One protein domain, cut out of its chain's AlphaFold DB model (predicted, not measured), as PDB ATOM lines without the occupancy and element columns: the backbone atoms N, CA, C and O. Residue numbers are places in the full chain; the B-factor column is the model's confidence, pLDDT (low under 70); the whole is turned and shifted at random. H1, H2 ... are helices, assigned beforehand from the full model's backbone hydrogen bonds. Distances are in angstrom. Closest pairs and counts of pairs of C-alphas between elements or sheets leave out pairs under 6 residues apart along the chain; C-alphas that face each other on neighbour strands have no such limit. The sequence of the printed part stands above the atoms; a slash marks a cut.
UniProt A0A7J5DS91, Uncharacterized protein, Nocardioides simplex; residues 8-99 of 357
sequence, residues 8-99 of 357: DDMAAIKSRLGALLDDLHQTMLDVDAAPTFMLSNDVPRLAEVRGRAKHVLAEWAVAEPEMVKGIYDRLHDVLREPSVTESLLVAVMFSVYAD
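Overview. This is residues 8 to 99 of the 357 residues of an uncharacterized protein of Nocardioides simplex (UniProt A0A7J5DS91). Five helices form a compact, mostly crossed cluster: H5 lies nearest the middle, with H1, H3 and H4 packed on it, and H2 makes a hairpin with the long H3. The printed part has 92 residues, of which 67 are in the five named helices, in the order H1, H2, H3, H4, H5 along the chain, with no named strand; the class is all helix. The radius of gyration of the C-alphas is 12.2 A, their spans 34 by 24 by 23 A.

Arrangement. H1, residues 8 to 17, touches residues 88 to 92 alone of H5, residues 84 to 97, about perpendicular at 81 degrees; the closest C-alphas, Met 10 and Val 92, are 6.5 A apart. H2, residues 19 to 31, touches residues 45 to 53 alone of H3, residues 44 to 63, as a hairpin at a shallow tilt of 29 degrees; the closest C-alphas, Leu 24 and Val 49, are 5.8 A apart. H4, residues 65 to 74, is apart from H2. In H1 to H5 every O i to N i+4 pair is within hydrogen-bond range.

Along the chain. H1 begins at C-alpha 8 (-21.540, 15.651, 530.046). H3 is 28.8 A long from first to last C-alpha. H5 ends at C-alpha 97 (-19.366, 27.602, 516.183).

Size, cuts and confidence. The H2 to H3 link is long. The printed part has no cut; no printed residue is under 70 in pLDDT.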
ATOM      1  N   ASP A   8     -21.548  15.179 528.658       92.81
ATOM      2  CA  ASP A   8     -21.540  15.651 530.046       92.81
ATOM      3  C   ASP A   8     -20.433  16.681 530.302       92.81
ATOM      4  O   ASP A   8     -20.680  17.717 530.921       92.81
ATOM      5  N   ASP A   9     -19.233  16.451 529.763       94.25
ATOM      6  CA  ASP A   9     -18.114  17.392 529.881       94.25
ATOM      7  C   ASP A   9     -18.452  18.717 529.183       94.25
ATOM      8  O   ASP A   9     -18.236  19.805 529.722       94.25
ATOM      9  N   MET A  10     -19.062  18.627 528.000       93.38
ATOM     10  CA  MET A  10     -19.544  19.789 527.260       93.38
ATOM     11  C   MET A  10     -20.631  20.541 528.026       93.38
ATOM     12  O   MET A  10     -20.596  21.770 528.092       93.38
ATOM     13  N   ALA A  11     -21.587  19.825 528.617       94.69
ATOM     14  CA  ALA A  11     -22.638  20.422 529.429       94.69
ATOM     15  C   ALA A  11     -22.063  21.136 530.664       94.69
ATOM     16  O   ALA A  11     -22.512  22.237 530.983       94.69
ATOM     17  N   ALA A  12     -21.037  20.570 531.306       96.56
ATOM     18  CA  ALA A  12     -20.358  21.188 532.440       96.56
ATOM     19  C   ALA A  12     -19.689  22.520 532.055       96.56
ATOM     20  O   ALA A  12     -19.949  23.538 532.701       96.56
ATOM     21  N   ILE A  13     -18.905  22.551 530.967       96.88
ATOM     22  CA  ILE A  13     -18.250  23.786 530.496       96.88
ATOM     23  C   ILE A  13     -19.301  24.844 530.118       96.88
ATOM     24  O   ILE A  13     -19.200  25.999 530.536       96.88
ATOM     25  N   LYS A  14     -20.343  24.454 529.366       96.62
ATOM     26  CA  LYS A  14     -21.430  25.360 528.949       96.62
ATOM     27  C   LYS A  14     -22.174  25.950 530.146       96.62
ATOM     28  O   LYS A  14     -22.407  27.154 530.183       96.62
ATOM     29  N   SER A  15     -22.497  25.122 531.138       97.06
ATOM     30  CA  SER A  15     -23.174  25.545 532.369       97.06
ATOM     31  C   SER A  15     -22.358  26.581 533.147       97.06
ATOM     32  O   SER A  15     -22.911  27.562 533.640       97.06
ATOM     33  N   ARG A  16     -21.030  26.412 533.204       97.94
ATOM     34  CA  ARG A  16     -20.128  27.352 533.885       97.94
ATOM     35  C   ARG A  16     -20.042  28.704 533.185       97.94
ATOM     36  O   ARG A  16     -20.028  29.725 533.860       97.94
ATOM     37  N   LEU A  17     -20.001  28.716 531.855       97.88
ATOM     38  CA  LEU A  17     -19.930  29.958 531.081       97.88
ATOM     39  C   LEU A  17     -21.274  30.700 531.018       97.88
ATOM     40  O   LEU A  17     -21.286  31.931 530.990       97.88
ATOM     41  N   GLY A  18     -22.403  29.984 531.008       97.06
ATOM     42  CA  GLY A  18     -23.735  30.590 530.934       97.06
ATOM     43  C   GLY A  18     -23.850  31.586 529.773       97.06
ATOM     44  O   GLY A  18     -23.415  31.305 528.659       97.06
ATOM     45  N   ALA A  19     -24.370  32.785 530.048       97.19
ATOM     46  CA  ALA A  19     -24.549  33.838 529.042       97.19
ATOM     47  C   ALA A  19     -23.236  34.350 528.410       97.19
ATOM     48  O   ALA A  19     -23.266  34.898 527.309       97.19
ATOM     49  N   LEU A  20     -22.077  34.168 529.062       97.56
ATOM     50  CA  LEU A  20     -20.789  34.549 528.465       97.56
ATOM     51  C   LEU A  20     -20.426  33.669 527.269       97.56
ATOM     52  O   LEU A  20     -19.683  34.120 526.401       97.56
ATOM     53  N   LEU A  21     -20.937  32.433 527.207       96.94
ATOM     54  CA  LEU A  21     -20.747  31.584 526.035       96.94
ATOM     55  C   LEU A  21     -21.449  32.182 524.813       96.94
ATOM     56  O   LEU A  21     -20.849  32.242 523.742       96.94
ATOM     57  N   ASP A  22     -22.684  32.652 524.987       95.81
ATOM     58  CA  ASP A  22     -23.469  33.260 523.911       95.81
ATOM     59  C   ASP A  22     -22.851  34.588 523.460       95.81
ATOM     60  O   ASP A  22     -22.712  34.822 522.263       95.81
ATOM     61  N   ASP A  23     -22.404  35.423 524.404       96.75
ATOM     62  CA  ASP A  23     -21.713  36.686 524.109       96.75
ATOM     63  C   ASP A  23     -20.394  36.449 523.348       96.75
ATOM     64  O   ASP A  23     -20.099  37.105 522.344       96.75
ATOM     65  N   LEU A  24     -19.615  35.447 523.770       97.25
ATOM     66  CA  LEU A  24     -18.378  35.064 523.092       97.25
ATOM     67  C   LEU A  24     -18.649  34.516 521.692       97.25
ATOM     68  O   LEU A  24     -17.998  34.937 520.736       97.25
ATOM     69  N   HIS A  25     -19.618  33.609 521.558       95.81
ATOM     70  CA  HIS A  25     -20.016  33.057 520.270       95.81
ATOM     71  C   HIS A  25     -20.479  34.159 519.317       95.81
ATOM     72  O   HIS A  25     -20.004  34.241 518.184       95.81
ATOM     73  N   GLN A  26     -21.344  35.050 519.792       95.88
ATOM     74  CA  GLN A  26     -21.861  36.151 519.000       95.88
ATOM     75  C   GLN A  26     -20.757  37.130 518.586       95.88
ATOM     76  O   GLN A  26     -20.721  37.559 517.433       95.88
ATOM     77  N   THR A  27     -19.823  37.440 519.487       96.38
ATOM     78  CA  THR A  27     -18.664  38.286 519.176       96.38
ATOM     79  C   THR A  27     -17.761  37.627 518.133       96.38
ATOM     80  O   THR A  27     -17.339  38.283 517.184       96.38
ATOM     81  N   MET A  28     -17.509  36.320 518.252       95.00
ATOM     82  CA  MET A  28     -16.757  35.557 517.252       95.00
ATOM     83  C   MET A  28     -17.434  35.585 515.875       95.00
ATOM     84  O   MET A  28     -16.749  35.780 514.873       95.00
ATOM     85  N   LEU A  29     -18.763  35.451 515.809       93.38
ATOM     86  CA  LEU A  29     -19.518  35.565 514.556       93.38
ATOM     87  C   LEU A  29     -19.426  36.974 513.947       93.38
ATOM     88  O   LEU A  29     -19.181  37.099 512.742       93.38
ATOM     89  N   ASP A  30     -19.586  38.012 514.773       94.94
ATOM     90  CA  ASP A  30     -19.499  39.425 514.380       94.94
ATOM     91  C   ASP A  30     -18.125  39.748 513.765       94.94
ATOM     92  O   ASP A  30     -18.028  40.398 512.720       94.94
ATOM     93  N   VAL A  31     -17.047  39.247 514.368       93.50
ATOM     94  CA  VAL A  31     -15.674  39.542 513.929       93.50
ATOM     95  C   VAL A  31     -15.091  38.474 513.000       93.50
ATOM     96  O   VAL A  31     -13.987  38.642 512.499       93.50
ATOM     97  N   ASP A  32     -15.870  37.446 512.648       90.81
ATOM     98  CA  ASP A  32     -15.469  36.289 511.826       90.81
ATOM     99  C   ASP A  32     -14.234  35.541 512.339       90.81
ATOM    100  O   ASP A  32     -13.387  35.079 511.574       90.81
ATOM    101  N   ALA A  33     -14.129  35.428 513.658       91.56
ATOM    102  CA  ALA A  33     -13.060  34.697 514.309       91.56
ATOM    103  C   ALA A  33     -13.478  33.237 514.498       91.56
ATOM    104  O   ALA A  33     -14.243  32.911 515.405       91.56
ATOM    105  N   ALA A  34     -12.956  32.341 513.659       89.69
ATOM    106  CA  ALA A  34     -13.107  30.905 513.883       89.69
ATOM    107  C   ALA A  34     -12.430  30.479 515.206       89.69
ATOM    108  O   ALA A  34     -11.481  31.141 515.638       89.69
ATOM    109  N   PRO A  35     -12.837  29.355 515.828       89.75
ATOM    110  CA  PRO A  35     -12.239  28.867 517.074       89.75
ATOM    111  C   PRO A  35     -10.709  28.754 517.032       89.75
ATOM    112  O   PRO A  35     -10.049  29.108 517.997       89.75
ATOM    113  N   THR A  36     -10.122  28.386 515.890       85.62
ATOM    114  CA  THR A  36      -8.657  28.339 515.704       85.62
ATOM    115  C   THR A  36      -7.956  29.690 515.866       85.62
ATOM    116  O   THR A  36      -6.767  29.728 516.155       85.62
ATOM    117  N   PHE A  37      -8.661  30.800 515.653       88.06
ATOM    118  CA  PHE A  37      -8.121  32.160 515.752       88.06
ATOM    119  C   PHE A  37      -8.638  32.908 516.980       88.06
ATOM    120  O   PHE A  37      -8.268  34.060 517.207       88.06
ATOM    121  N   MET A  38      -9.475  32.265 517.801       90.06
ATOM    122  CA  MET A  38     -10.170  32.945 518.888       90.06
ATOM    123  C   MET A  38      -9.235  33.473 519.976       90.06
ATOM    124  O   MET A  38      -9.637  34.340 520.743       90.06
ATOM    125  N   LEU A  39      -8.009  32.948 520.073       92.12
ATOM    126  CA  LEU A  39      -7.003  33.364 521.052       92.12
ATOM    127  C   LEU A  39      -6.184  34.587 520.603       92.12
ATOM    128  O   LEU A  39      -5.424  35.123 521.407       92.12
ATOM    129  N   SER A  40      -6.362  35.076 519.367       89.25
ATOM    130  CA  SER A  40      -5.702  36.306 518.905       89.25
ATOM    131  C   SER A  40      -6.166  37.540 519.696       89.25
ATOM    132  O   SER A  40      -7.331  37.660 520.077       89.25
ATOM    133  N   ASN A  41      -5.249  38.479 519.943       90.81
ATOM    134  CA  ASN A  41      -5.535  39.772 520.573       90.81
ATOM    135  C   ASN A  41      -5.788  40.900 519.564       90.81
ATOM    136  O   ASN A  41      -5.970  42.040 519.978       90.81
ATOM    137  N   ASP A  42      -5.816  40.594 518.265       89.94
ATOM    138  CA  ASP A  42      -5.912  41.608 517.204       89.94
ATOM    139  C   ASP A  42      -7.273  42.318 517.179       89.94
ATOM    140  O   ASP A  42      -7.404  43.402 516.617       89.94
ATOM    141  N   VAL A  43      -8.291  41.722 517.811       92.31
ATOM    142  CA  VAL A  43      -9.651  42.258 517.893       92.31
ATOM    143  C   VAL A  43      -9.994  42.544 519.361       92.31
ATOM    144  O   VAL A  43     -10.324  41.606 520.098       92.31
ATOM    145  N   PRO A  44      -9.949  43.815 519.812       95.00
ATOM    146  CA  PRO A  44     -10.125  44.172 521.222       95.00
ATOM    147  C   PRO A  44     -11.431  43.659 521.834       95.00
ATOM    148  O   PRO A  44     -11.412  43.095 522.926       95.00
ATOM    149  N   ARG A  45     -12.548  43.770 521.099       95.56
ATOM    150  CA  ARG A  45     -13.866  43.289 521.543       95.56
ATOM    151  C   ARG A  45     -13.853  41.787 521.834       95.56
ATOM    152  O   ARG A  45     -14.310  41.357 522.888       95.56
ATOM    153  N   LEU A  46     -13.256  40.981 520.952       96.44
ATOM    154  CA  LEU A  46     -13.109  39.542 521.179       96.44
ATOM    155  C   LEU A  46     -12.185  39.243 522.366       96.44
ATOM    156  O   LEU A  46     -12.496  38.373 523.183       96.44
ATOM    157  N   ALA A  47     -11.067  39.964 522.481       96.81
ATOM    158  CA  ALA A  47     -10.117  39.782 523.573       96.81
ATOM    159  C   ALA A  47     -10.751  40.058 524.946       96.81
ATOM    160  O   ALA A  47     -10.512  39.302 525.892       96.81
ATOM    161  N   GLU A  48     -11.600  41.083 525.043       97.56
ATOM    162  CA  GLU A  48     -12.345  41.433 526.254       97.56
ATOM    163  C   GLU A  48     -13.333  40.330 526.662       97.56
ATOM    164  O   GLU A  48     -13.277  39.825 527.791       97.56
ATOM    165  N   VAL A  49     -14.216  39.904 525.749       97.56
ATOM    166  CA  VAL A  49     -15.222  38.867 526.047       97.56
ATOM    167  C   VAL A  49     -14.547  37.540 526.400       97.56
ATOM    168  O   VAL A  49     -14.896  36.907 527.400       97.56
ATOM    169  N   ARG A  50     -13.508  37.154 525.650       97.56
ATOM    170  CA  ARG A  50     -12.697  35.968 525.949       97.56
ATOM    171  C   ARG A  50     -12.013  36.075 527.310       97.56
ATOM    172  O   ARG A  50     -11.948  35.083 528.028       97.56
ATOM    173  N   GLY A  51     -11.498  37.249 527.679       97.81
ATOM    174  CA  GLY A  51     -10.875  37.487 528.983       97.81
ATOM    175  C   GLY A  51     -11.825  37.184 530.143       97.81
ATOM    176  O   GLY A  51     -11.451  36.465 531.069       97.81
ATOM    177  N   ARG A  52     -13.081  37.641 530.042       98.31
ATOM    178  CA  ARG A  52     -14.138  37.333 531.022       98.31
ATOM    179  C   ARG A  52     -14.453  35.835 531.074       98.31
ATOM    180  O   ARG A  52     -14.506  35.267 532.161       98.31
ATOM    181  N   ALA A  53     -14.583  35.177 529.921       98.06
ATOM    182  CA  ALA A  53     -14.810  33.729 529.860       98.06
ATOM    183  C   ALA A  53     -13.649  32.925 530.481       98.06
ATOM    184  O   ALA A  53     -13.875  32.011 531.275       98.06
ATOM    185  N   LYS A  54     -12.397  33.300 530.184       97.94
ATOM    186  CA  LYS A  54     -11.199  32.686 530.780       97.94
ATOM    187  C   LYS A  54     -11.162  32.858 532.295       97.94
ATOM    188  O   LYS A  54     -10.774  31.925 532.987       97.94
ATOM    189  N   HIS A  55     -11.562  34.024 532.803       98.25
ATOM    190  CA  HIS A  55     -11.614  34.278 534.241       98.25
ATOM    191  C   HIS A  55     -12.577  33.316 534.950       98.25
ATOM    192  O   HIS A  55     -12.165  32.650 535.894       98.25
ATOM    193  N   VAL A  56     -13.795  33.143 534.428       98.38
ATOM    194  CA  VAL A  56     -14.781  32.193 534.977       98.38
ATOM    195  C   VAL A  56     -14.254  30.753 534.976       98.38
ATOM    196  O   VAL A  56     -14.394  30.029 535.962       98.38
ATOM    197  N   LEU A  57     -13.600  30.325 533.891       98.31
ATOM    198  CA  LEU A  57     -13.005  28.986 533.826       98.31
ATOM    199  C   LEU A  57     -11.804  28.829 534.770       98.31
ATOM    200  O   LEU A  57     -11.582  27.736 535.286       98.31
ATOM    201  N   ALA A  58     -11.042  29.897 535.016       98.25
ATOM    202  CA  ALA A  58      -9.951  29.884 535.982       98.25
ATOM    203  C   ALA A  58     -10.478  29.736 537.416       98.25
ATOM    204  O   ALA A  58      -9.955  28.919 538.169       98.25
ATOM    205  N   GLU A  59     -11.541  30.459 537.781       98.44
ATOM    206  CA  GLU A  59     -12.203  30.302 539.083       98.44
ATOM    207  C   GLU A  59     -12.738  28.878 539.272       98.44
ATOM    208  O   GLU A  59     -12.546  28.277 540.330       98.44
ATOM    209  N   TRP A  60     -13.328  28.295 538.225       98.31
ATOM    210  CA  TRP A  60     -13.775  26.904 538.256       98.31
ATOM    211  C   TRP A  60     -12.614  25.916 538.416       98.31
ATOM    212  O   TRP A  60     -12.707  25.002 539.232       98.31
ATOM    213  N   ALA A  61     -11.498  26.119 537.711       97.94
ATOM    214  CA  ALA A  61     -10.305  25.281 537.842       97.94
ATOM    215  C   ALA A  61      -9.693  25.322 539.253       97.94
ATOM    216  O   ALA A  61      -9.118  24.331 539.696       97.94
ATOM    217  N   VAL A  62      -9.831  26.445 539.965       98.06
ATOM    218  CA  VAL A  62      -9.417  26.572 541.371       98.06
ATOM    219  C   VAL A  62     -10.410  25.885 542.310       98.06
ATOM    220  O   VAL A  62      -9.993  25.214 543.251       98.06
ATOM    221  N   ALA A  63     -11.712  26.047 542.069       98.12
ATOM    222  CA  ALA A  63     -12.759  25.489 542.922       98.12
ATOM    223  C   ALA A  63     -12.896  23.961 542.789       98.12
ATOM    224  O   ALA A  63     -13.149  23.276 543.779       98.12
ATOM    225  N   GLU A  64     -12.724  23.423 541.578       98.25
ATOM    226  CA  GLU A  64     -12.937  22.009 541.246       98.25
ATOM    227  C   GLU A  64     -11.793  21.442 540.374       98.25
ATOM    228  O   GLU A  64     -12.019  21.004 539.238       98.25
ATOM    229  N   PRO A  65     -10.550  21.413 540.890       97.69
ATOM    230  CA  PRO A  65      -9.363  21.083 540.101       97.69
ATOM    231  C   PRO A  65      -9.398  19.669 539.511       97.69
ATOM    232  O   PRO A  65      -9.021  19.483 538.357       97.69
ATOM    233  N   GLU A  66      -9.900  18.677 540.254       98.00
ATOM    234  CA  GLU A  66      -9.974  17.286 539.783       98.00
ATOM    235  C   GLU A  66     -10.978  17.108 538.637       98.00
ATOM    236  O   GLU A  66     -10.711  16.378 537.682       98.00
ATOM    237  N   MET A  67     -12.117  17.809 538.692       96.69
ATOM    238  CA  MET A  67     -13.108  17.775 537.614       96.69
ATOM    239  C   MET A  67     -12.529  18.400 536.347       96.69
ATOM    240  O   MET A  67     -12.548  17.778 535.284       96.69
ATOM    241  N   VAL A  68     -11.972  19.606 536.469       97.56
ATOM    242  CA  VAL A  68     -11.386  20.340 535.344       97.56
ATOM    243  C   VAL A  68     -10.211  19.580 534.732       97.56
ATOM    244  O   VAL A  68     -10.149  19.434 533.510       97.56
ATOM    245  N   LYS A  69      -9.317  19.030 535.560       96.62
ATOM    246  CA  LYS A  69      -8.215  18.180 535.099       96.62
ATOM    247  C   LYS A  69      -8.736  16.937 534.382       96.62
ATOM    248  O   LYS A  69      -8.232  16.604 533.316       96.62
ATOM    249  N   GLY A  70      -9.765  16.284 534.920       96.44
ATOM    250  CA  GLY A  70     -10.379  15.121 534.286       96.44
ATOM    251  C   GLY A  70     -10.916  15.429 532.887       96.44
ATOM    252  O   GLY A  70     -10.678  14.653 531.963       96.44
ATOM    253  N   ILE A  71     -11.601  16.565 532.720       96.38
ATOM    254  CA  ILE A  71     -12.082  17.031 531.411       96.38
ATOM    255  C   ILE A  71     -10.896  17.304 530.476       96.38
ATOM    256  O   ILE A  71     -10.877  16.817 529.348       96.38
ATOM    257  N   TYR A  72      -9.886  18.035 530.954       96.00
ATOM    258  CA  TYR A  72      -8.687  18.371 530.183       96.00
ATOM    259  C   TYR A  72      -7.923  17.131 529.694       96.00
ATOM    260  O   TYR A  72      -7.550  17.048 528.523       96.00
ATOM    261  N   ASP A  73      -7.745  16.129 530.556       95.06
ATOM    262  CA  ASP A  73      -7.042  14.888 530.221       95.06
ATOM    263  C   ASP A  73      -7.755  14.100 529.105       95.06
ATOM    264  O   ASP A  73      -7.103  13.372 528.354       95.06
ATOM    265  N   ARG A  74      -9.077  14.277 528.951       94.62
ATOM    266  CA  ARG A  74      -9.884  13.679 527.874       94.62
ATOM    267  C   ARG A  74      -9.902  14.495 526.579       94.62
ATOM    268  O   ARG A  74     -10.350  13.966 525.564       94.62
ATOM    269  N   LEU A  75      -9.413  15.740 526.581       92.12
ATOM    270  CA  LEU A  75      -9.327  16.552 525.366       92.12
ATOM    271  C   LEU A  75      -8.381  15.917 524.350       92.12
ATOM    272  O   LEU A  75      -7.266  15.520 524.692       92.12
ATOM    273  N   HIS A  76      -8.801  15.923 523.087       89.88
ATOM    274  CA  HIS A  76      -7.931  15.597 521.964       89.88
ATOM    275  C   HIS A  76      -6.782  16.612 521.854       89.88
ATOM    276  O   HIS A  76      -7.000  17.808 522.037       89.88
ATOM    277  N   ASP A  77      -5.579  16.161 521.485       89.12
ATOM    278  CA  ASP A  77      -4.370  17.003 521.481       89.12
ATOM    279  C   ASP A  77      -4.497  18.260 520.607       89.12
ATOM    280  O   ASP A  77      -3.976  19.311 520.956       89.12
ATOM    281  N   VAL A  78      -5.259  18.186 519.510       86.88
ATOM    282  CA  VAL A  78      -5.533  19.338 518.621       86.88
ATOM    283  C   VAL A  78      -6.308  20.482 519.295       86.88
ATOM    284  O   VAL A  78      -6.349  21.581 518.758       86.88
ATOM    285  N   LEU A  79      -6.954  20.219 520.433       88.81
ATOM    286  CA  LEU A  79      -7.705  21.203 521.219       88.81
ATOM    287  C   LEU A  79      -6.949  21.644 522.479       88.81
ATOM    288  O   LEU A  79      -7.489  22.415 523.272       88.81
ATOM    289  N   ARG A  80      -5.739  21.119 522.707       92.25
ATOM    290  CA  ARG A  80      -4.929  21.469 523.871       92.25
ATOM    291  C   ARG A  80      -4.102  22.707 523.563       92.25
ATOM    292  O   ARG A  80      -3.251  22.712 522.682       92.25
ATOM    293  N   GLU A  81      -4.353  23.729 524.354       93.12
ATOM    294  CA  GLU A  81      -3.664  25.008 524.365       93.12
ATOM    295  C   GLU A  81      -2.715  25.082 525.572       93.12
ATOM    296  O   GLU A  81      -2.838  24.282 526.507       93.12
ATOM    297  N   PRO A  82      -1.781  26.052 525.617       92.69
ATOM    298  CA  PRO A  82      -0.857  26.199 526.743       92.69
ATOM    299  C   PRO A  82      -1.547  26.317 528.111       92.69
ATOM    300  O   PRO A  82      -0.979  25.912 529.126       92.69
ATOM    301  N   SER A  83      -2.771  26.857 528.158       95.12
ATOM    302  CA  SER A  83      -3.606  26.892 529.359       95.12
ATOM    303  C   SER A  83      -4.744  25.871 529.307       95.12
ATOM    304  O   SER A  83      -5.460  25.759 528.309       95.12
ATOM    305  N   VAL A  84      -5.025  25.230 530.449       95.88
ATOM    306  CA  VAL A  84      -6.239  24.416 530.648       95.88
ATOM    307  C   VAL A  84      -7.500  25.226 530.340       95.88
ATOM    308  O   VAL A  84      -8.380  24.750 529.633       95.88
ATOM    309  N   THR A  85      -7.573  26.479 530.805       96.62
ATOM    310  CA  THR A  85      -8.744  27.345 530.572       96.62
ATOM    311  C   THR A  85      -8.954  27.657 529.093       96.62
ATOM    312  O   THR A  85     -10.086  27.652 528.621       96.62
ATOM    313  N   GLU A  86      -7.869  27.883 528.349       95.88
ATOM    314  CA  GLU A  86      -7.923  28.118 526.904       95.88
ATOM    315  C   GLU A  86      -8.347  26.854 526.166       95.88
ATOM    316  O   GLU A  86      -9.209  26.930 525.301       95.88
ATOM    317  N   SER A  87      -7.834  25.696 526.576       95.25
ATOM    318  CA  SER A  87      -8.183  24.403 525.981       95.25
ATOM    319  C   SER A  87      -9.673  24.092 526.130       95.25
ATOM    320  O   SER A  87     -10.344  23.734 525.164       95.25
ATOM    321  N   LEU A  88     -10.225  24.289 527.335       95.94
ATOM    322  CA  LEU A  88     -11.661  24.127 527.584       95.94
ATOM    323  C   LEU A  88     -12.496  25.109 526.757       95.94
ATOM    324  O   LEU A  88     -13.540  24.736 526.220       95.94
ATOM    325  N   LEU A  89     -12.033  26.356 526.646       95.69
ATOM    326  CA  LEU A  89     -12.729  27.396 525.902       95.69
ATOM    327  C   LEU A  89     -12.731  27.114 524.392       95.69
ATOM    328  O   LEU A  89     -13.779  27.183 523.756       95.69
ATOM    329  N   VAL A  90     -11.583  26.742 523.824       94.19
ATOM    330  CA  VAL A  90     -11.456  26.345 522.417       94.19
ATOM    331  C   VAL A  90     -12.353  25.142 522.132       94.19
ATOM    332  O   VAL A  90     -13.140  25.173 521.184       94.19
ATOM    333  N   ALA A  91     -12.320  24.119 522.989       92.75
ATOM    334  CA  ALA A  91     -13.136  22.925 522.826       92.75
ATOM    335  C   ALA A  91     -14.647  23.222 522.832       92.75
ATOM    336  O   ALA A  91     -15.369  22.770 521.936       92.75
ATOM    337  N   VAL A  92     -15.137  24.026 523.788       94.38
ATOM    338  CA  VAL A  92     -16.560  24.395 523.812       94.38
ATOM    339  C   VAL A  92     -16.943  25.244 522.603       94.38
ATOM    340  O   VAL A  92     -17.994  24.996 522.002       94.38
ATOM    341  N   MET A  93     -16.068  26.166 522.182       94.00
ATOM    342  CA  MET A  93     -16.309  27.028 521.029       94.00
ATOM    343  C   MET A  93     -16.366  26.264 519.711       94.00
ATOM    344  O   MET A  93     -17.241  26.554 518.898       94.00
ATOM    345  N   PHE A  94     -15.529  25.244 519.507       90.50
ATOM    346  CA  PHE A  94     -15.644  24.376 518.331       90.50
ATOM    347  C   PHE A  94     -17.021  23.716 518.221       90.50
ATOM    348  O   PHE A  94     -17.551  23.611 517.118       90.50
ATOM    349  N   SER A  95     -17.630  23.321 519.345       86.69
ATOM    350  CA  SER A  95     -18.951  22.679 519.322       86.69
ATOM    351  C   SER A  95     -20.091  23.622 518.938       86.69
ATOM    352  O   SER A  95     -21.034  23.189 518.285       86.69
ATOM    353  N   VAL A  96     -20.025  24.889 519.363       89.06
ATOM    354  CA  VAL A  96     -21.104  25.862 519.129       89.06
ATOM    355  C   VAL A  96     -20.922  26.595 517.806       89.06
ATOM    356  O   VAL A  96     -21.897  26.835 517.108       89.06
ATOM    357  N   TYR A  97     -19.678  26.883 517.418       86.00
ATOM    358  CA  TYR A  97     -19.366  27.602 516.183       86.00
ATOM    359  C   TYR A  97     -19.571  26.736 514.933       86.00
ATOM    360  O   TYR A  97     -19.879  27.248 513.860       86.00
ATOM    361  N   ALA A  98     -19.386  25.417 515.057       78.62
ATOM    362  CA  ALA A  98     -19.616  24.479 513.961       78.62
ATOM    363  C   ALA A  98     -21.105  24.196 513.704       78.62
ATOM    364  O   ALA A  98     -21.421  23.539 512.709       78.62
ATOM    365  N   ASP A  99     -22.009  24.655 514.576       79.38
ATOM    366  CA  ASP A  99     -23.437  24.445 514.375       79.38
ATOM    367  C   ASP A  99     -23.934  25.269 513.180       79.38
ATOM    368  O   ASP A  99     -23.616  26.451 513.023       79.38
TER     369      ASP A  99